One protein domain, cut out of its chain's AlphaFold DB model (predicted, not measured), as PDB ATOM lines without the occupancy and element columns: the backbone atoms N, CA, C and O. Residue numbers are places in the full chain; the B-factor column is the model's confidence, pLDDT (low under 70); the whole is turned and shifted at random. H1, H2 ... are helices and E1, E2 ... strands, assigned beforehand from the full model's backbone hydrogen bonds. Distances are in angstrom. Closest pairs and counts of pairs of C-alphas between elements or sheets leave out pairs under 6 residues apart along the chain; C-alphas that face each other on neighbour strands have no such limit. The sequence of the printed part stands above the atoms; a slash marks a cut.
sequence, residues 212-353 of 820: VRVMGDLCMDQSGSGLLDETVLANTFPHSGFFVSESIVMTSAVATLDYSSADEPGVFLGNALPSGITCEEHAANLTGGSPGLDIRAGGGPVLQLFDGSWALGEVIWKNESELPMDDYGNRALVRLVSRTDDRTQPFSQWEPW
ATOM      1  N   VAL A 212     137.445 165.618 135.461       94.88
ATOM      2  CA  VAL A 212     136.405 164.848 134.782       94.88
ATOM      3  C   VAL A 212     135.823 163.800 135.711       94.88
ATOM      4  O   VAL A 212     136.517 163.256 136.577       94.88
ATOM      5  N   ARG A 213     134.555 163.472 135.497       93.00
ATOM      6  CA  ARG A 213     133.903 162.335 136.142       93.00
ATOM      7  C   ARG A 213     134.005 161.136 135.212       93.00
ATOM      8  O   ARG A 213     133.630 161.243 134.053       93.00
ATOM      9  N   VAL A 214     134.535 160.016 135.695       92.25
ATOM     10  CA  VAL A 214     134.844 158.835 134.877       92.25
ATOM     11  C   VAL A 214     133.967 157.671 135.293       92.25
ATOM     12  O   VAL A 214     133.932 157.303 136.463       92.25
ATOM     13  N   MET A 215     133.286 157.080 134.330       87.81
ATOM     14  CA  MET A 215     132.511 155.860 134.474       87.81
ATOM     15  C   MET A 215     133.181 154.764 133.657       87.81
ATOM     16  O   MET A 215     133.813 155.044 132.636       87.81
ATOM     17  N   GLY A 216     133.038 153.523 134.114       84.44
ATOM     18  CA  GLY A 216     133.382 152.356 133.320       84.44
ATOM     19  C   GLY A 216     132.515 152.256 132.069       84.44
ATOM     20  O   GLY A 216     131.863 153.213 131.649       84.44
ATOM     21  N   ASP A 217     132.511 151.076 131.468       81.31
ATOM     22  CA  ASP A 217     131.728 150.853 130.255       81.31
ATOM     23  C   ASP A 217     130.226 151.082 130.495       81.31
ATOM     24  O   ASP A 217     129.715 150.866 131.604       81.31
ATOM     25  N   LEU A 218     129.528 151.537 129.453       79.75
ATOM     26  CA  LEU A 218     128.093 151.801 129.495       79.75
ATOM     27  C   LEU A 218     127.335 150.777 128.653       79.75
ATOM     28  O   LEU A 218     127.710 150.483 127.520       79.75
ATOM     29  N   CYS A 219     126.234 150.283 129.200       76.19
ATOM     30  CA  CYS A 219     125.230 149.518 128.480       76.19
ATOM     31  C   CYS A 219     124.159 150.497 127.990       76.19
ATOM     32  O   CYS A 219     123.486 151.126 128.810       76.19
ATOM     33  N   MET A 220     124.045 150.676 126.671       76.12
ATOM     34  CA  MET A 220     123.158 151.681 126.069       76.12
ATOM     35  C   MET A 220     122.610 151.239 124.707       76.12
ATOM     36  O   MET A 220     123.212 150.394 124.039       76.12
ATOM     37  N   ASP A 221     121.497 151.842 124.279       75.06
ATOM     38  CA  ASP A 221     120.906 151.615 122.956       75.06
ATOM     39  C   ASP A 221     121.778 152.196 121.829       75.06
ATOM     40  O   ASP A 221     122.023 153.398 121.742       75.06
ATOM     41  N   GLN A 222     122.239 151.324 120.936       79.94
ATOM     42  CA  GLN A 222     123.031 151.665 119.754       79.94
ATOM     43  C   GLN A 222     122.179 151.807 118.487       79.94
ATOM     44  O   GLN A 222     122.706 152.197 117.443       79.94
ATOM     45  N   SER A 223     120.878 151.505 118.546       72.31
ATOM     46  CA  SER A 223     119.997 151.526 117.372       72.31
ATOM     47  C   SER A 223     119.724 152.944 116.864       72.31
ATOM     48  O   SER A 223     119.438 153.133 115.681       72.31
ATOM     49  N   GLY A 224     119.813 153.942 117.752       66.75
ATOM     50  CA  GLY A 224     119.397 155.316 117.470       66.75
ATOM     51  C   GLY A 224     117.883 155.452 117.280       66.75
ATOM     52  O   GLY A 224     117.437 156.425 116.679       66.75
ATOM     53  N   SER A 225     117.103 154.472 117.752       61.97
ATOM     54  CA  SER A 225     115.641 154.452 117.644       61.97
ATOM     55  C   SER A 225     114.961 155.548 118.468       61.97
ATOM     56  O   SER A 225     113.832 155.922 118.161       61.97
ATOM     57  N   GLY A 226     115.637 156.048 119.512       55.78
ATOM     58  CA  GLY A 226     115.068 156.994 120.474       55.78
ATOM     59  C   GLY A 226     113.973 156.387 121.355       55.78
ATOM     60  O   GLY A 226     113.319 157.122 122.084       55.78
ATOM     61  N   LEU A 227     113.766 155.064 121.296       51.03
ATOM     62  CA  LEU A 227     112.727 154.359 122.054       51.03
ATOM     63  C   LEU A 227     113.040 154.275 123.556       51.03
ATOM     64  O   LEU A 227     112.133 154.081 124.353       51.03
ATOM     65  N   LEU A 228     114.307 154.426 123.959       52.50
ATOM     66  CA  LEU A 228     114.699 154.534 125.365       52.50
ATOM     67  C   LEU A 228     115.152 155.960 125.664       52.50
ATOM     68  O   LEU A 228     116.195 156.409 125.199       52.50
ATOM     69  N   ASP A 229     114.365 156.650 126.486       48.62
ATOM     70  CA  ASP A 229     114.582 158.051 126.849       48.62
ATOM     71  C   ASP A 229     115.826 158.285 127.729       48.62
ATOM     72  O   ASP A 229     116.351 159.402 127.740       48.62
ATOM     73  N   GLU A 230     116.256 157.279 128.509       52.31
ATOM     74  CA  GLU A 230     117.273 157.448 129.567       52.31
ATOM     75  C   GLU A 230     118.135 156.211 129.896       52.31
ATOM     76  O   GLU A 230     119.106 156.356 130.648       52.31
ATOM     77  N   THR A 231     117.836 155.010 129.380       52.34
ATOM     78  CA  THR A 231     118.409 153.757 129.912       52.34
ATOM     79  C   THR A 231     119.862 153.551 129.495       52.34
ATOM     80  O   THR A 231     120.190 152.871 128.525       52.34
ATOM     81  N   VAL A 232     120.745 154.154 130.278       60.75
ATOM     82  CA  VAL A 232     122.181 153.932 130.252       60.75
ATOM     83  C   VAL A 232     122.558 153.333 131.594       60.75
ATOM     84  O   VAL A 232     122.334 153.929 132.645       60.75
ATOM     85  N   LEU A 233     123.130 152.137 131.571       68.19
ATOM     86  CA  LEU A 233     123.604 151.477 132.782       68.19
ATOM     87  C   LEU A 233     125.118 151.596 132.797       68.19
ATOM     88  O   LEU A 233     125.778 151.233 131.828       68.19
ATOM     89  N   ALA A 234     125.663 152.149 133.874       71.94
ATOM     90  CA  ALA A 234     127.102 152.223 134.064       71.94
ATOM     91  C   ALA A 234     127.590 150.980 134.808       71.94
ATOM     92  O   ALA A 234     127.026 150.602 135.839       71.94
ATOM     93  N   ASN A 235     128.673 150.377 134.318       71.19
ATOM     94  CA  ASN A 235     129.284 149.213 134.955       71.19
ATOM     95  C   ASN A 235     129.948 149.543 136.306       71.19
ATOM     96  O   ASN A 235     130.135 148.674 137.154       71.19
ATOM     97  N   THR A 236     130.311 150.808 136.522       74.81
ATOM     98  CA  THR A 236     130.954 151.266 137.757       74.81
ATOM     99  C   THR A 236     130.202 152.438 138.356       74.81
ATOM    100  O   THR A 236     129.538 153.206 137.654       74.81
ATOM    101  N   PHE A 237     130.409 152.664 139.654       75.00
ATOM    102  CA  PHE A 237     130.143 153.983 140.205       75.00
ATOM    103  C   PHE A 237     131.005 155.035 139.488       75.00
ATOM    104  O   PHE A 237     132.145 154.746 139.107       75.00
ATOM    105  N   PRO A 238     130.494 156.256 139.299       84.50
ATOM    106  CA  PRO A 238     131.272 157.343 138.727       84.50
ATOM    107  C   PRO A 238     132.396 157.765 139.678       84.50
ATOM    108  O   PRO A 238     132.149 158.090 140.837       84.50
ATOM    109  N   HIS A 239     133.623 157.764 139.174       90.25
ATOM    110  CA  HIS A 239     134.850 158.159 139.859       90.25
ATOM    111  C   HIS A 239     135.349 159.520 139.361       90.25
ATOM    112  O   HIS A 239     134.743 160.163 138.505       90.25
ATOM    113  N   SER A 240     136.487 159.964 139.884       94.62
ATOM    114  CA  SER A 240     137.135 161.218 139.516       94.62
ATOM    115  C   SER A 240     138.376 160.964 138.656       94.62
ATOM    116  O   SER A 240     139.080 159.976 138.837       94.62
ATOM    117  N   GLY A 241     138.692 161.885 137.755       96.19
ATOM    118  CA  GLY A 241     139.924 161.875 136.974       96.19
ATOM    119  C   GLY A 241     140.303 163.278 136.520       96.19
ATOM    120  O   GLY A 241     139.589 164.240 136.788       96.19
ATOM    121  N   PHE A 242     141.433 163.416 135.836       96.44
ATOM    122  CA  PHE A 242     141.886 164.710 135.326       96.44
ATOM    123  C   PHE A 242     142.776 164.572 134.094       96.44
ATOM    124  O   PHE A 242     143.440 163.551 133.898       96.44
ATOM    125  N   PHE A 243     142.812 165.618 133.273       95.25
ATOM    126  CA  PHE A 243     143.651 165.677 132.081       95.25
ATOM    127  C   PHE A 243     145.141 165.747 132.446       95.25
ATOM    128  O   PHE A 243     145.578 166.624 133.195       95.25
ATOM    129  N   VAL A 244     145.932 164.841 131.864       94.19
ATOM    130  CA  VAL A 244     147.407 164.860 131.884       94.19
ATOM    131  C   VAL A 244     147.996 165.249 130.525       94.19
ATOM    132  O   VAL A 244     149.135 165.701 130.459       94.19
ATOM    133  N   SER A 245     147.211 165.154 129.449       91.69
ATOM    134  CA  SER A 245     147.442 165.811 128.153       91.69
ATOM    135  C   SER A 245     146.105 166.303 127.578       91.69
ATOM    136  O   SER A 245     145.073 166.086 128.198       91.69
ATOM    137  N   GLU A 246     146.089 166.914 126.388       90.12
ATOM    138  CA  GLU A 246     144.851 167.351 125.703       90.12
ATOM    139  C   GLU A 246     143.881 166.198 125.352       90.12
ATOM    140  O   GLU A 246     142.733 166.441 124.984       90.12
ATOM    141  N   SER A 247     144.333 164.941 125.429       92.62
ATOM    142  CA  SER A 247     143.552 163.750 125.060       92.62
ATOM    143  C   SER A 247     143.781 162.542 125.969       92.62
ATOM    144  O   SER A 247     143.321 161.447 125.655       92.62
ATOM    145  N   ILE A 248     144.509 162.698 127.079       95.38
ATOM    146  CA  ILE A 248     144.765 161.615 128.034       95.38
ATOM    147  C   ILE A 248     144.355 162.071 129.428       95.38
ATOM    148  O   ILE A 248     144.801 163.113 129.912       95.38
ATOM    149  N   VAL A 249     143.548 161.242 130.082       97.12
ATOM    150  CA  VAL A 249     143.065 161.414 131.451       97.12
ATOM    151  C   VAL A 249     143.718 160.376 132.360       97.12
ATOM    152  O   VAL A 249     143.831 159.207 131.997       97.12
ATOM    153  N   MET A 250     144.123 160.796 133.558       96.50
ATOM    154  CA  MET A 250     144.474 159.900 134.657       96.50
ATOM    155  C   MET A 250     143.274 159.737 135.594       96.50
ATOM    156  O   MET A 250     142.626 160.718 135.951       96.50
ATOM    157  N   THR A 251     142.984 158.502 135.997       95.31
ATOM    158  CA  THR A 251     141.855 158.151 136.877       95.31
ATOM    159  C   THR A 251     142.194 156.936 137.749       95.31
ATOM    160  O   THR A 251     143.290 156.381 137.646       95.31
ATOM    161  N   SER A 252     141.274 156.515 138.618       90.56
ATOM    162  CA  SER A 252     141.346 155.232 139.331       90.56
ATOM    163  C   SER A 252     141.206 154.057 138.358       90.56
ATOM    164  O   SER A 252     140.376 154.097 137.453       90.56
ATOM    165  N   ALA A 253     141.963 152.975 138.557       87.88
ATOM    166  CA  ALA A 253     141.831 151.775 137.722       87.88
ATOM    167  C   ALA A 253     140.421 151.155 137.795       87.88
ATOM    168  O   ALA A 253     139.913 150.665 136.786       87.88
ATOM    169  N   VAL A 254     139.755 151.262 138.950       82.25
ATOM    170  CA  VAL A 254     138.374 150.790 139.161       82.25
ATOM    171  C   VAL A 254     137.375 151.545 138.278       82.25
ATOM    172  O   VAL A 254     136.386 150.972 137.844       82.25
ATOM    173  N   ALA A 255     137.663 152.798 137.914       86.00
ATOM    174  CA  ALA A 255     136.818 153.593 137.021       86.00
ATOM    175  C   ALA A 255     136.825 153.108 135.564       86.00
ATOM    176  O   ALA A 255     136.147 153.683 134.722       86.00
ATOM    177  N   THR A 256     137.642 152.103 135.247       87.06
ATOM    178  CA  THR A 256     137.866 151.614 133.881       87.06
ATOM    179  C   THR A 256     137.460 150.153 133.699       87.06
ATOM    180  O   THR A 256     137.940 149.486 132.781       87.06
ATOM    181  N   LEU A 257     136.638 149.631 134.613       80.19
ATOM    182  CA  LEU A 257     136.102 148.278 134.516       80.19
ATOM    183  C   LEU A 257     135.003 148.214 133.454       80.19
ATOM    184  O   LEU A 257     134.183 149.128 133.323       80.19
ATOM    185  N   ASP A 258     134.972 147.104 132.731       76.06
ATOM    186  CA  ASP A 258     133.982 146.803 131.701       76.06
ATOM    187  C   ASP A 258     133.030 145.682 132.147       76.06
ATOM    188  O   ASP A 258     133.229 145.049 133.188       76.06
ATOM    189  N   TYR A 259     131.988 145.423 131.360       67.94
ATOM    190  CA  TYR A 259     131.005 144.381 131.669       67.94
ATOM    191  C   TYR A 259     131.574 142.953 131.636       67.94
ATOM    192  O   TYR A 259     130.957 142.042 132.183       67.94
ATOM    193  N   SER A 260     132.767 142.740 131.064       63.28
ATOM    194  CA  SER A 260     133.466 141.451 131.161       63.28
ATOM    195  C   SER A 260     134.081 141.213 132.547       63.28
ATOM    196  O   SER A 260     134.434 140.085 132.885       63.28
ATOM    197  N   SER A 261     134.147 142.265 133.370       60.19
ATOM    198  CA  SER A 261     134.665 142.257 134.742       60.19
ATOM    199  C   SER A 261     133.577 141.979 135.799       60.19
ATOM    200  O   SER A 261     133.857 142.039 136.994       60.19
ATOM    201  N   ALA A 262     132.330 141.688 135.392       51.12
ATOM    202  CA  ALA A 262     131.162 141.579 136.280       51.12
ATOM    203  C   ALA A 262     131.221 140.427 137.310       51.12
ATOM    204  O   ALA A 262     130.475 140.450 138.290       51.12
ATOM    205  N   ASP A 263     132.122 139.456 137.123       46.25
ATOM    206  CA  ASP A 263     132.359 138.343 138.054       46.25
ATOM    207  C   ASP A 263     133.404 138.664 139.148       46.25
ATOM    208  O   ASP A 263     133.692 137.817 140.002       46.25
ATOM    209  N   GLU A 264     133.994 139.867 139.157       45.59
ATOM    210  CA  GLU A 264     135.001 140.239 140.155       45.59
ATOM    211  C   GLU A 264     134.378 140.693 141.498       45.59
ATOM    212  O   GLU A 264     133.480 141.542 141.532       45.59
ATOM    213  N   PRO A 265     134.857 140.174 142.651       34.84
ATOM    214  CA  PRO A 265     134.393 140.612 143.967       34.84
ATOM    215  C   PRO A 265     134.611 142.120 144.170       34.84
ATOM    216  O   PRO A 265     135.735 142.601 144.075       34.84
ATOM    217  N   GLY A 266     133.549 142.861 144.503       35.34
ATOM    218  CA  GLY A 266     133.610 144.313 144.739       35.34
ATOM    219  C   GLY A 266     133.068 145.176 143.594       35.34
ATOM    220  O   GLY A 266     132.932 146.388 143.771       35.34
ATOM    221  N   VAL A 267     132.682 144.568 142.468       37.75
ATOM    222  CA  VAL A 267     131.886 145.220 141.422       37.75
ATOM    223  C   VAL A 267     130.441 145.325 141.902       37.75
ATOM    224  O   VAL A 267     129.729 144.333 142.036       37.75
ATOM    225  N   PHE A 268     130.006 146.544 142.203       36.41
ATOM    226  CA  PHE A 268     128.600 146.842 142.441       36.41
ATOM    227  C   PHE A 268     128.080 147.523 141.182       36.41
ATOM    228  O   PHE A 268     128.260 148.729 140.990       36.41
ATOM    229  N   LEU A 269     127.472 146.715 140.316       41.47
ATOM    230  CA  LEU A 269     126.563 147.209 139.293       41.47
ATOM    231  C   LEU A 269     125.508 148.017 140.059       41.47
ATOM    232  O   LEU A 269     125.000 147.518 141.060       41.47
ATOM    233  N   GLY A 270     125.255 149.278 139.702       39.31
ATOM    234  CA  GLY A 270     124.288 150.115 140.425       39.31
ATOM    235  C   GLY A 270     122.907 149.449 140.575       39.31
ATOM    236  O   GLY A 270     122.676 148.348 140.090       39.31
ATOM    237  N   ASN A 271     121.941 150.137 141.190       34.06
ATOM    238  CA  ASN A 271     120.606 149.597 141.530       34.06
ATOM    239  C   ASN A 271     119.773 148.979 140.373       34.06
ATOM    240  O   ASN A 271     118.645 148.563 140.611       34.06
ATOM    241  N   ALA A 272     120.281 148.915 139.142       41.09
ATOM    242  CA  ALA A 272     119.547 148.529 137.944       41.09
ATOM    243  C   ALA A 272     120.036 147.242 137.240       41.09
ATOM    244  O   ALA A 272     119.310 146.736 136.391       41.09
ATOM    245  N   LEU A 273     121.188 146.651 137.598       43.69
ATOM    246  CA  LEU A 273     121.565 145.320 137.088       43.69
ATOM    247  C   LEU A 273     121.708 144.317 138.237       43.69
ATOM    248  O   LEU A 273     122.596 144.476 139.076       43.69
ATOM    249  N   PRO A 274     120.877 143.259 138.281       45.38
ATOM    250  CA  PRO A 274     121.170 142.079 139.082       45.38
ATOM    251  C   PRO A 274     122.602 141.605 138.811       45.38
ATOM    252  O   PRO A 274     123.009 141.475 137.658       45.38
ATOM    253  N   SER A 275     123.380 141.350 139.861       50.53
ATOM    254  CA  SER A 275     124.739 140.811 139.733       50.53
ATOM    255  C   SER A 275     124.753 139.553 138.852       50.53
ATOM    256  O   SER A 275     123.998 138.620 139.133       50.53
ATOM    257  N   GLY A 276     125.629 139.511 137.844       52.50
ATOM    258  CA  GLY A 276     125.861 138.321 137.015       52.50
ATOM    259  C   GLY A 276     125.009 138.190 135.747       52.50
ATOM    260  O   GLY A 276     124.937 137.088 135.211       52.50
ATOM    261  N   ILE A 277     124.369 139.264 135.263       57.97
ATOM    262  CA  ILE A 277     123.748 139.294 133.924       57.97
ATOM    263  C   ILE A 277     124.523 140.220 132.980       57.97
ATOM    264  O   ILE A 277     125.012 141.275 133.388       57.97
ATOM    265  N   THR A 278     124.622 139.833 131.711       68.00
ATOM    266  CA  THR A 278     125.211 140.660 130.644       68.00
ATOM    267  C   THR A 278     124.292 141.822 130.252       68.00
ATOM    268  O   THR A 278     123.085 141.800 130.512       68.00
ATOM    269  N   CYS A 279     124.855 142.841 129.595       71.25
ATOM    270  CA  CYS A 279     124.086 143.957 129.037       71.25
ATOM    271  C   CYS A 279     122.995 143.458 128.067       71.25
ATOM    272  O   CYS A 279     121.852 143.906 128.120       71.25
ATOM    273  N   GLU A 280     123.322 142.459 127.249       71.19
ATOM    274  CA  GLU A 280     122.430 141.845 126.268       71.19
ATOM    275  C   GLU A 280     121.330 140.987 126.920       71.19
ATOM    276  O   GLU A 280     120.187 140.994 126.465       71.19
ATOM    277  N   GLU A 281     121.631 140.266 128.005       68.06
ATOM    278  CA  GLU A 281     120.618 139.525 128.774       68.06
ATOM    279  C   GLU A 281     119.653 140.471 129.490       68.06
ATOM    280  O   GLU A 281     118.445 140.227 129.515       68.06
ATOM    281  N   HIS A 282     120.161 141.575 130.043       64.81
ATOM    282  CA  HIS A 282     119.311 142.608 130.620       64.81
ATOM    283  C   HIS A 282     118.414 143.252 129.562       64.81
ATOM    284  O   HIS A 282     117.216 143.409 129.787       64.81
ATOM    285  N   ALA A 283     118.965 143.548 128.386       60.06
ATOM    286  CA  ALA A 283     118.215 144.056 127.249       60.06
ATOM    287  C   ALA A 283     117.098 143.105 126.807       60.06
ATOM    288  O   ALA A 283     115.959 143.530 126.619       60.06
ATOM    289  N   ALA A 284     117.392 141.809 126.679       63.00
ATOM    290  CA  ALA A 284     116.395 140.801 126.335       63.00
ATOM    291  C   ALA A 284     115.270 140.726 127.382       63.00
ATOM    292  O   ALA A 284     114.101 140.612 127.015       63.00
ATOM    293  N   ASN A 285     115.614 140.850 128.669       62.06
ATOM    294  CA  ASN A 285     114.646 140.874 129.765       62.06
ATOM    295  C   ASN A 285     113.783 142.143 129.763       62.06
ATOM    296  O   ASN A 285     112.579 142.045 129.976       62.06
ATOM    297  N   LEU A 286     114.375 143.317 129.514       55.53
ATOM    298  CA  LEU A 286     113.650 144.592 129.460       55.53
ATOM    299  C   LEU A 286     112.698 144.668 128.265       55.53
ATOM    300  O   LEU A 286     111.595 145.184 128.378       55.53
ATOM    301  N   THR A 287     113.133 144.168 127.110       54.88
ATOM    302  CA  THR A 287     112.446 144.398 125.829       54.88
ATOM    303  C   THR A 287     111.548 143.242 125.402       54.88
ATOM    304  O   THR A 287     110.935 143.308 124.339       54.88
ATOM    305  N   GLY A 288     111.528 142.135 126.155       55.16
ATOM    306  CA  GLY A 288     110.853 140.901 125.746       55.16
ATOM    307  C   GLY A 288     111.382 140.315 124.426       55.16
ATOM    308  O   GLY A 288     110.691 139.525 123.787       55.16
ATOM    309  N   GLY A 289     112.587 140.713 123.995       51.97
ATOM    310  CA  GLY A 289     113.170 140.348 122.700       51.97
ATOM    311  C   GLY A 289     112.725 141.223 121.522       51.97
ATOM    312  O   GLY A 289     112.822 140.778 120.375       51.97
ATOM    313  N   SER A 290     112.226 142.438 121.776       49.81
ATOM    314  CA  SER A 290     111.775 143.357 120.728       49.81
ATOM    315  C   SER A 290     112.919 143.721 119.756       49.81
ATOM    316  O   SER A 290     113.953 144.231 120.188       49.81
ATOM    317  N   PRO A 291     112.767 143.500 118.434       52.53
ATOM    318  CA  PRO A 291     113.843 143.668 117.449       52.53
ATOM    319  C   PRO A 291     114.206 145.133 117.131       52.53
ATOM    320  O   PRO A 291     115.077 145.367 116.294       52.53
ATOM    321  N   GLY A 292     113.528 146.109 117.750       56.44
ATOM    322  CA  GLY A 292     113.723 147.547 117.519       56.44
ATOM    323  C   GLY A 292     114.782 148.227 118.397       56.44
ATOM    324  O   GLY A 292     115.111 149.378 118.135       56.44
ATOM    325  N   LEU A 293     115.321 147.535 119.407       61.94
ATOM    326  CA  LEU A 293     116.312 148.061 120.352       61.94
ATOM    327  C   LEU A 293     117.635 147.298 120.216       61.94
ATOM    328  O   LEU A 293     117.636 146.068 120.164       61.94
ATOM    329  N   ASP A 294     118.763 148.014 120.172       72.19
ATOM    330  CA  ASP A 294     120.105 147.421 120.055       72.19
ATOM    331  C   ASP A 294     120.959 147.807 121.264       72.19
ATOM    332  O   ASP A 294     121.911 148.578 121.163       72.19
ATOM    333  N   ILE A 295     120.587 147.306 122.438       72.94
ATOM    334  CA  ILE A 295     121.287 147.607 123.688       72.94
ATOM    335  C   ILE A 295     122.572 146.772 123.759       72.94
ATOM    336  O   ILE A 295     122.518 145.541 123.763       72.94
ATOM    337  N   ARG A 296     123.727 147.443 123.814       72.44
ATOM    338  CA  ARG A 296     125.049 146.799 123.861       72.44
ATOM    339  C   ARG A 296     125.993 147.483 124.837       72.44
ATOM    340  O   ARG A 296     125.906 148.692 125.054       72.44
ATOM    341  N   ALA A 297     126.923 146.689 125.359       74.88
ATOM    342  CA  ALA A 297     128.142 147.169 126.001       74.88
ATOM    343  C   ALA A 297     129.265 147.358 124.956       74.88
ATOM    344  O   ALA A 297     129.148 146.906 123.813       74.88
ATOM    345  N   GLY A 298     130.381 147.977 125.347       65.00
ATOM    346  CA  GLY A 298     131.626 147.931 124.575       65.00
ATOM    347  C   GLY A 298     132.079 149.248 123.950       65.00
ATOM    348  O   GLY A 298     132.727 149.221 122.902       65.00
ATOM    349  N   GLY A 299     131.771 150.389 124.571       75.19
ATOM    350  CA  GLY A 299     132.331 151.689 124.180       75.19
ATOM    351  C   GLY A 299     133.684 151.988 124.838       75.19
ATOM    352  O   GLY A 299     134.487 152.742 124.288       75.19
ATOM    353  N   GLY A 300     133.953 151.373 125.993       87.19
ATOM    354  CA  GLY A 300     135.052 151.754 126.879       87.19
ATOM    355  C   GLY A 300     134.600 152.783 127.923       87.19
ATOM    356  O   GLY A 300     133.416 153.116 127.988       87.19
ATOM    357  N   PRO A 301     135.511 153.278 128.781       91.19
ATOM    358  CA  PRO A 301     135.152 154.243 129.813       91.19
ATOM    359  C   PRO A 301     134.526 155.507 129.223       91.19
ATOM    360  O   PRO A 301     135.048 156.071 128.257       91.19
ATOM    361  N   VAL A 302     133.454 155.983 129.846       92.25
ATOM    362  CA  VAL A 302     132.776 157.226 129.467       92.25
ATOM    363  C   VAL A 302     133.045 158.299 130.508       92.25
ATOM    364  O   VAL A 302     133.007 158.060 131.714       92.25
ATOM    365  N   LEU A 303     133.340 159.507 130.040       93.94
ATOM    366  CA  LEU A 303     133.710 160.632 130.878       93.94
ATOM    367  C   LEU A 303     132.707 161.764 130.706       93.94
ATOM    368  O   LEU A 303     132.359 162.107 129.581       93.94
ATOM    369  N   GLN A 304     132.307 162.379 131.813       92.00
ATOM    370  CA  GLN A 304     131.629 163.669 131.801       92.00
ATOM    371  C   GLN A 304     132.661 164.779 132.019       92.00
ATOM    372  O   GLN A 304     133.437 164.742 132.984       92.00
ATOM    373  N   LEU A 305     132.674 165.754 131.115       91.12
ATOM    374  CA  LEU A 305     133.546 166.922 131.153       91.12
ATOM    375  C   LEU A 305     132.909 168.044 131.982       91.12
ATOM    376  O   LEU A 305     131.707 168.040 132.250       91.12
ATOM    377  N   PHE A 306     133.723 169.016 132.401       86.00
ATOM    378  CA  PHE A 306     133.274 170.119 133.258       86.00
ATOM    379  C   PHE A 306     132.175 170.985 132.615       86.00
ATOM    380  O   PHE A 306     131.321 171.516 133.319       86.00
ATOM    381  N   ASP A 307     132.180 171.117 131.286       82.38
ATOM    382  CA  ASP A 307     131.167 171.862 130.524       82.38
ATOM    383  C   ASP A 307     129.850 171.083 130.330       82.38
ATOM    384  O   ASP A 307     128.927 171.592 129.703       82.38
ATOM    385  N   GLY A 308     129.753 169.860 130.866       83.88
ATOM    386  CA  GLY A 308     128.585 168.989 130.750       83.88
ATOM    387  C   GLY A 308     128.603 168.058 129.535       83.88
ATOM    388  O   GLY A 308     127.802 167.123 129.508       83.88
ATOM    389  N   SER A 309     129.524 168.256 128.586       88.31
ATOM    390  CA  SER A 309     129.705 167.348 127.449       88.31
ATOM    391  C   SER A 309     130.347 166.021 127.868       88.31
ATOM    392  O   SER A 309     130.839 165.859 128.990       88.31
ATOM    393  N   TRP A 310     130.337 165.049 126.963       92.06
ATOM    394  CA  TRP A 310     130.729 163.667 127.221       92.06
ATOM    395  C   TRP A 310     131.843 163.220 126.289       92.06
ATOM    396  O   TRP A 310     131.918 163.658 125.143       92.06
ATOM    397  N   ALA A 311     132.705 162.327 126.768       94.56
ATOM    398  CA  ALA A 311     133.802 161.763 125.996       94.56
ATOM    399  C   ALA A 311     133.887 160.246 126.154       94.56
ATOM    400  O   ALA A 311     133.648 159.713 127.237       94.56
ATOM    401  N   LEU A 312     134.259 159.560 125.076       94.31
ATOM    402  CA  LEU A 312     134.544 158.128 125.078       94.31
ATOM    403  C   LEU A 312     136.048 157.913 125.193       94.31
ATOM    404  O   LEU A 312     136.830 158.652 124.583       94.31
ATOM    405  N   GLY A 313     136.453 156.895 125.945       95.12
ATOM    406  CA  GLY A 313     137.847 156.601 126.228       95.12
ATOM    407  C   GLY A 313     138.286 155.180 125.876       95.12
ATOM    408  O   GLY A 313     137.522 154.228 125.946       95.12
ATOM    409  N   GLU A 314     139.573 155.033 125.575       95.00
ATOM    410  CA  GLU A 314     140.297 153.766 125.474       95.00
ATOM    411  C   GLU A 314     141.293 153.664 126.636       95.00
ATOM    412  O   GLU A 314     142.108 154.566 126.853       95.00
ATOM    413  N   VAL A 315     141.270 152.559 127.384       94.19
ATOM    414  CA  VAL A 315     142.257 152.326 128.446       94.19
ATOM    415  C   VAL A 315     143.598 151.951 127.824       94.19
ATOM    416  O   VAL A 315     143.748 150.881 127.244       94.19
ATOM    417  N   ILE A 316     144.600 152.811 127.992       95.44
ATOM    418  CA  ILE A 316     145.941 152.601 127.422       95.44
ATOM    419  C   ILE A 316     146.941 152.064 128.451       95.44
ATOM    420  O   ILE A 316     147.985 151.533 128.077       95.44
ATOM    421  N   TRP A 317     146.642 152.189 129.748       94.38
ATOM    422  CA  TRP A 317     147.502 151.699 130.825       94.38
ATOM    423  C   TRP A 317     146.753 151.546 132.150       94.38
ATOM    424  O   TRP A 317     145.887 152.362 132.460       94.38
ATOM    425  N   LYS A 318     147.160 150.554 132.953       89.38
ATOM    426  CA  LYS A 318     146.767 150.345 134.356       89.38
ATOM    427  C   LYS A 318     147.999 149.925 135.171       89.38
ATOM    428  O   LYS A 318     148.832 149.177 134.654       89.38
ATOM    429  N   ASN A 319     148.137 150.361 136.426       80.06
ATOM    430  CA  ASN A 319     149.134 149.798 137.357       80.06
ATOM    431  C   ASN A 319     148.521 148.715 138.258       80.06
ATOM    432  O   ASN A 319     148.428 148.866 139.470       80.06
ATOM    433  N   GLU A 320     148.117 147.590 137.686       65.81
ATOM    434  CA  GLU A 320     147.649 146.471 138.506       65.81
ATOM    435  C   GLU A 320     148.833 145.846 139.265       65.81
ATOM    436  O   GLU A 320     149.833 145.433 138.671       65.81
ATOM    437  N   SER A 321     148.748 145.813 140.597       54.56
ATOM    438  CA  SER A 321     149.570 144.920 141.422       54.56
ATOM    439  C   SER A 321     148.784 143.629 141.662       54.56
ATOM    440  O   SER A 321     147.565 143.688 141.757       54.56
ATOM    441  N   GLU A 322     149.454 142.480 141.807       41.53
ATOM    442  CA  GLU A 322     148.837 141.158 142.074       41.53
ATOM    443  C   GLU A 322     148.037 141.068 143.401       41.53
ATOM    444  O   GLU A 322     147.611 139.986 143.802       41.53
ATOM    445  N   LEU A 323     147.868 142.177 144.123       43.12
ATOM    446  CA  LEU A 323     147.077 142.255 145.348       43.12
ATOM    447  C   LEU A 323     145.596 142.503 145.014       43.12
ATOM    448  O   LEU A 323     145.305 143.170 144.022       43.12
ATOM    449  N   PRO A 324     144.660 141.978 145.828       44.91
ATOM    450  CA  PRO A 324     143.224 142.137 145.596       44.91
ATOM    451  C   PRO A 324     142.833 143.612 145.420       44.91
ATOM    452  O   PRO A 324     143.464 144.497 146.004       44.91
ATOM    453  N   MET A 325     141.769 143.848 144.640       45.69
ATOM    454  CA  MET A 325     141.122 145.139 144.318       45.69
ATOM    455  C   MET A 325     140.841 146.073 145.519       45.69
ATOM    456  O   MET A 325     140.441 147.221 145.336       45.69
ATOM    457  N   ASP A 326     141.083 145.608 146.741       46.06
ATOM    458  CA  ASP A 326     140.919 146.304 148.015       46.06
ATOM    459  C   ASP A 326     141.983 147.404 148.256       46.06
ATOM    460  O   ASP A 326     141.826 148.220 149.171       46.06
ATOM    461  N   ASP A 327     143.071 147.453 147.470       53.12
ATOM    462  CA  ASP A 327     144.077 148.527 147.536       53.12
ATOM    463  C   ASP A 327     143.795 149.609 146.479       53.12
ATOM    464  O   ASP A 327     144.331 149.612 145.370       53.12
ATOM    465  N   TYR A 328     142.928 150.560 146.835       59.19
ATOM    466  CA  TYR A 328     142.439 151.644 145.968       59.19
ATOM    467  C   TYR A 328     143.519 152.659 145.502       59.19
ATOM    468  O   TYR A 328     143.218 153.778 145.102       59.19
ATOM    469  N   GLY A 329     144.810 152.318 145.547       68.00
ATOM    470  CA  GLY A 329     145.893 153.131 144.989       68.00
ATOM    471  C   GLY A 329     146.162 152.942 143.498       68.00
ATOM    472  O   GLY A 329     146.983 153.683 142.942       68.00
ATOM    473  N   ASN A 330     145.482 151.991 142.855       83.56
ATOM    474  CA  ASN A 330     145.659 151.703 141.438       83.56
ATOM    475  C   ASN A 330     145.043 152.803 140.553       83.56
ATOM    476  O   ASN A 330     143.939 153.296 140.784       83.56
ATOM    477  N   ARG A 331     145.767 153.177 139.505       89.81
ATOM    478  CA  ARG A 331     145.476 154.222 138.530       89.81
ATOM    479  C   ARG A 331     145.442 153.647 137.121       89.81
ATOM    480  O   ARG A 331     146.115 152.662 136.812       89.81
ATOM    481  N   ALA A 332     144.710 154.335 136.259       93.44
ATOM    482  CA  ALA A 332     144.659 154.081 134.831       93.44
ATOM    483  C   ALA A 332     144.904 155.366 134.034       93.44
ATOM    484  O   ALA A 332     144.654 156.474 134.516       93.44
ATOM    485  N   LEU A 333     145.388 155.193 132.804       96.88
ATOM    486  CA  LEU A 333     145.412 156.234 131.783       96.88
ATOM    487  C   LEU A 333     144.381 155.885 130.712       96.88
ATOM    488  O   LEU A 333     144.382 154.770 130.185       96.88
ATOM    489  N   VAL A 334     143.535 156.856 130.386       97.31
ATOM    490  CA  VAL A 334     142.462 156.737 129.398       97.31
ATOM    491  C   VAL A 334     142.720 157.743 128.284       97.31
ATOM    492  O   VAL A 334     142.842 158.938 128.548       97.31
ATOM    493  N   ARG A 335     142.826 157.267 127.043       96.38
ATOM    494  CA  ARG A 335     142.924 158.104 125.844       96.38
ATOM    495  C   ARG A 335     141.529 158.404 125.321       96.38
ATOM    496  O   ARG A 335     140.775 157.478 125.069       96.38
ATOM    497  N   LEU A 336     141.216 159.670 125.098       95.75
ATOM    498  CA  LEU A 336     139.926 160.086 124.559       95.75
ATOM    499  C   LEU A 336     139.868 159.847 123.048       95.75
ATOM    500  O   LEU A 336     140.821 160.162 122.328       95.75
ATOM    501  N   VAL A 337     138.759 159.267 122.585       95.25
ATOM    502  CA  VAL A 337     138.562 158.843 121.190       95.25
ATOM    503  C   VAL A 337     137.428 159.593 120.493       95.25
ATOM    504  O   VAL A 337     137.564 159.918 119.313       95.25
ATOM    505  N   SER A 338     136.353 159.930 121.207       94.31
ATOM    506  CA  SER A 338     135.215 160.695 120.680       94.31
ATOM    507  C   SER A 338     134.569 161.583 121.750       94.31
ATOM    508  O   SER A 338     134.865 161.438 122.937       94.31
ATOM    509  N   ARG A 339     133.725 162.531 121.324       93.94
ATOM    510  CA  ARG A 339     132.973 163.493 122.138       93.94
ATOM    511  C   ARG A 339     131.523 163.596 121.652       93.94
ATOM    512  O   ARG A 339     131.260 163.479 120.461       93.94
ATOM    513  N   THR A 340     130.600 163.879 122.563       90.94
ATOM    514  CA  THR A 340     129.219 164.270 122.253       90.94
ATOM    515  C   THR A 340     128.707 165.269 123.290       90.94
ATOM    516  O   THR A 340     129.163 165.258 124.433       90.94
ATOM    517  N   ASP A 341     127.746 166.111 122.921       86.88
ATOM    518  CA  ASP A 341     126.972 166.895 123.893       86.88
ATOM    519  C   ASP A 341     125.723 166.121 124.374       86.88
ATOM    520  O   ASP A 341     125.144 166.451 125.406       86.88
ATOM    521  N   ASP A 342     125.362 165.034 123.684       83.44
ATOM    522  CA  ASP A 342     124.252 164.142 124.016       83.44
ATOM    523  C   ASP A 342     124.749 162.695 124.158       83.44
ATOM    524  O   ASP A 342     125.007 161.992 123.176       83.44
ATOM    525  N   ARG A 343     124.882 162.248 125.411       83.19
ATOM    526  CA  ARG A 343     125.353 160.896 125.755       83.19
ATOM    527  C   ARG A 343     124.389 159.776 125.368       83.19
ATOM    528  O   ARG A 343     124.768 158.615 125.489       83.19
ATOM    529  N   THR A 344     123.141 160.090 125.022       77.69
ATOM    530  CA  THR A 344     122.120 159.075 124.721       77.69
ATOM    531  C   THR A 344     122.225 158.567 123.286       77.69
ATOM    532  O   THR A 344     121.734 157.484 122.978       77.69
ATOM    533  N   GLN A 345     122.932 159.295 122.419       82.25
ATOM    534  CA  GLN A 345     123.161 158.884 121.038       82.25
ATOM    535  C   GLN A 345     124.146 157.714 120.951       82.25
ATOM    536  O   GLN A 345     125.113 157.678 121.719       82.25
ATOM    537  N   PRO A 346     123.979 156.799 119.976       85.00
ATOM    538  CA  PRO A 346     124.909 155.697 119.744       85.00
ATOM    539  C   PRO A 346     126.362 156.173 119.656       85.00
ATOM    540  O   PRO A 346     126.641 157.197 119.031       85.00
ATOM    541  N   PHE A 347     127.315 155.389 120.172       86.75
ATOM    542  CA  PHE A 347     128.739 155.772 120.180       86.75
ATOM    543  C   PHE A 347     129.288 156.073 118.780       86.75
ATOM    544  O   PHE A 347     130.201 156.878 118.615       86.75
ATOM    545  N   SER A 348     128.713 155.441 117.752       86.56
ATOM    546  CA  SER A 348     129.060 155.679 116.347       86.56
ATOM    547  C   SER A 348     128.701 157.079 115.829       86.56
ATOM    548  O   SER A 348     129.234 157.490 114.798       86.56
ATOM    549  N   GLN A 349     127.811 157.794 116.522       89.62
ATOM    550  CA  GLN A 349     127.401 159.164 116.204       89.62
ATOM    551  C   GLN A 349     128.221 160.213 116.959       89.62
ATOM    552  O   GLN A 349     128.136 161.394 116.634       89.62
ATOM    553  N   TRP A 350     129.037 159.801 117.932       91.69
ATOM    554  CA  TRP A 350     129.893 160.721 118.669       91.69
ATOM    555  C   TRP A 350     130.999 161.231 117.744       91.69
ATOM    556  O   TRP A 350     131.609 160.476 116.979       91.69
ATOM    557  N   GLU A 351     131.279 162.524 117.819       94.44
ATOM    558  CA  GLU A 351     132.290 163.161 116.988       94.44
ATOM    559  C   GLU A 351     133.693 162.696 117.401       94.44
ATOM    560  O   GLU A 351     133.956 162.529 118.591       94.44
ATOM    561  N   PRO A 352     134.641 162.498 116.468       94.56
ATOM    562  CA  PRO A 352     136.017 162.171 116.830       94.56
ATOM    563  C   PRO A 352     136.618 163.207 117.786       94.56
ATOM    564  O   PRO A 352     136.413 164.409 117.606       94.56
ATOM    565  N   TRP A 353     137.409 162.756 118.765       93.31
ATOM    566  CA  TRP A 353     138.052 163.671 119.705       93.31
ATOM    567  C   TRP A 353     138.925 164.675 118.935       93.31
ATOM    568  O   TRP A 353     139.737 164.264 118.091       93.31
TER     569      TRP A 353
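What this domain is: This is residues 212 to 353 of the 820 residues of an uncharacterized protein of Candidatus Aquiluna sp. IMCC13023 (UniProt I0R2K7). What is the shape? With little regular structure, it is a small closed barrel of six antiparallel strands, H1 outside it, and a loop-rich part holding E2 and H2. What makes it? The printed part has 142 residues, under half of them in named elements, which run E1 E2 E3 E4 H1 H2 E5 E6 E7 along the chain, class mixed, helices and strands. How large? It is compact, radius of gyration of the C-alphas 15.1 A, spans 42 by 34 by 20 A.

How they stand to each other: What closes the ring? E1, residues 212 to 215, is the antiparallel neighbour of E5, residues 302 to 304; N 213 and O 304, 3.0 A, are within hydrogen-bond range. Where is H2? H2, residues 279 to 287, is not on the barrel; its O i to N i+4 pairs are within hydrogen-bond range.

Where its parts are: Where does E1 begin? C-alpha 212 is at (136.405, 164.848, 134.782). How long is E7? E7, residues 331 to 340, measures 25.1 A.

The domain as a whole: Is it cut? The printed part has no cut. Where is confidence low? 54 residues are under 70, among them 259 to 278.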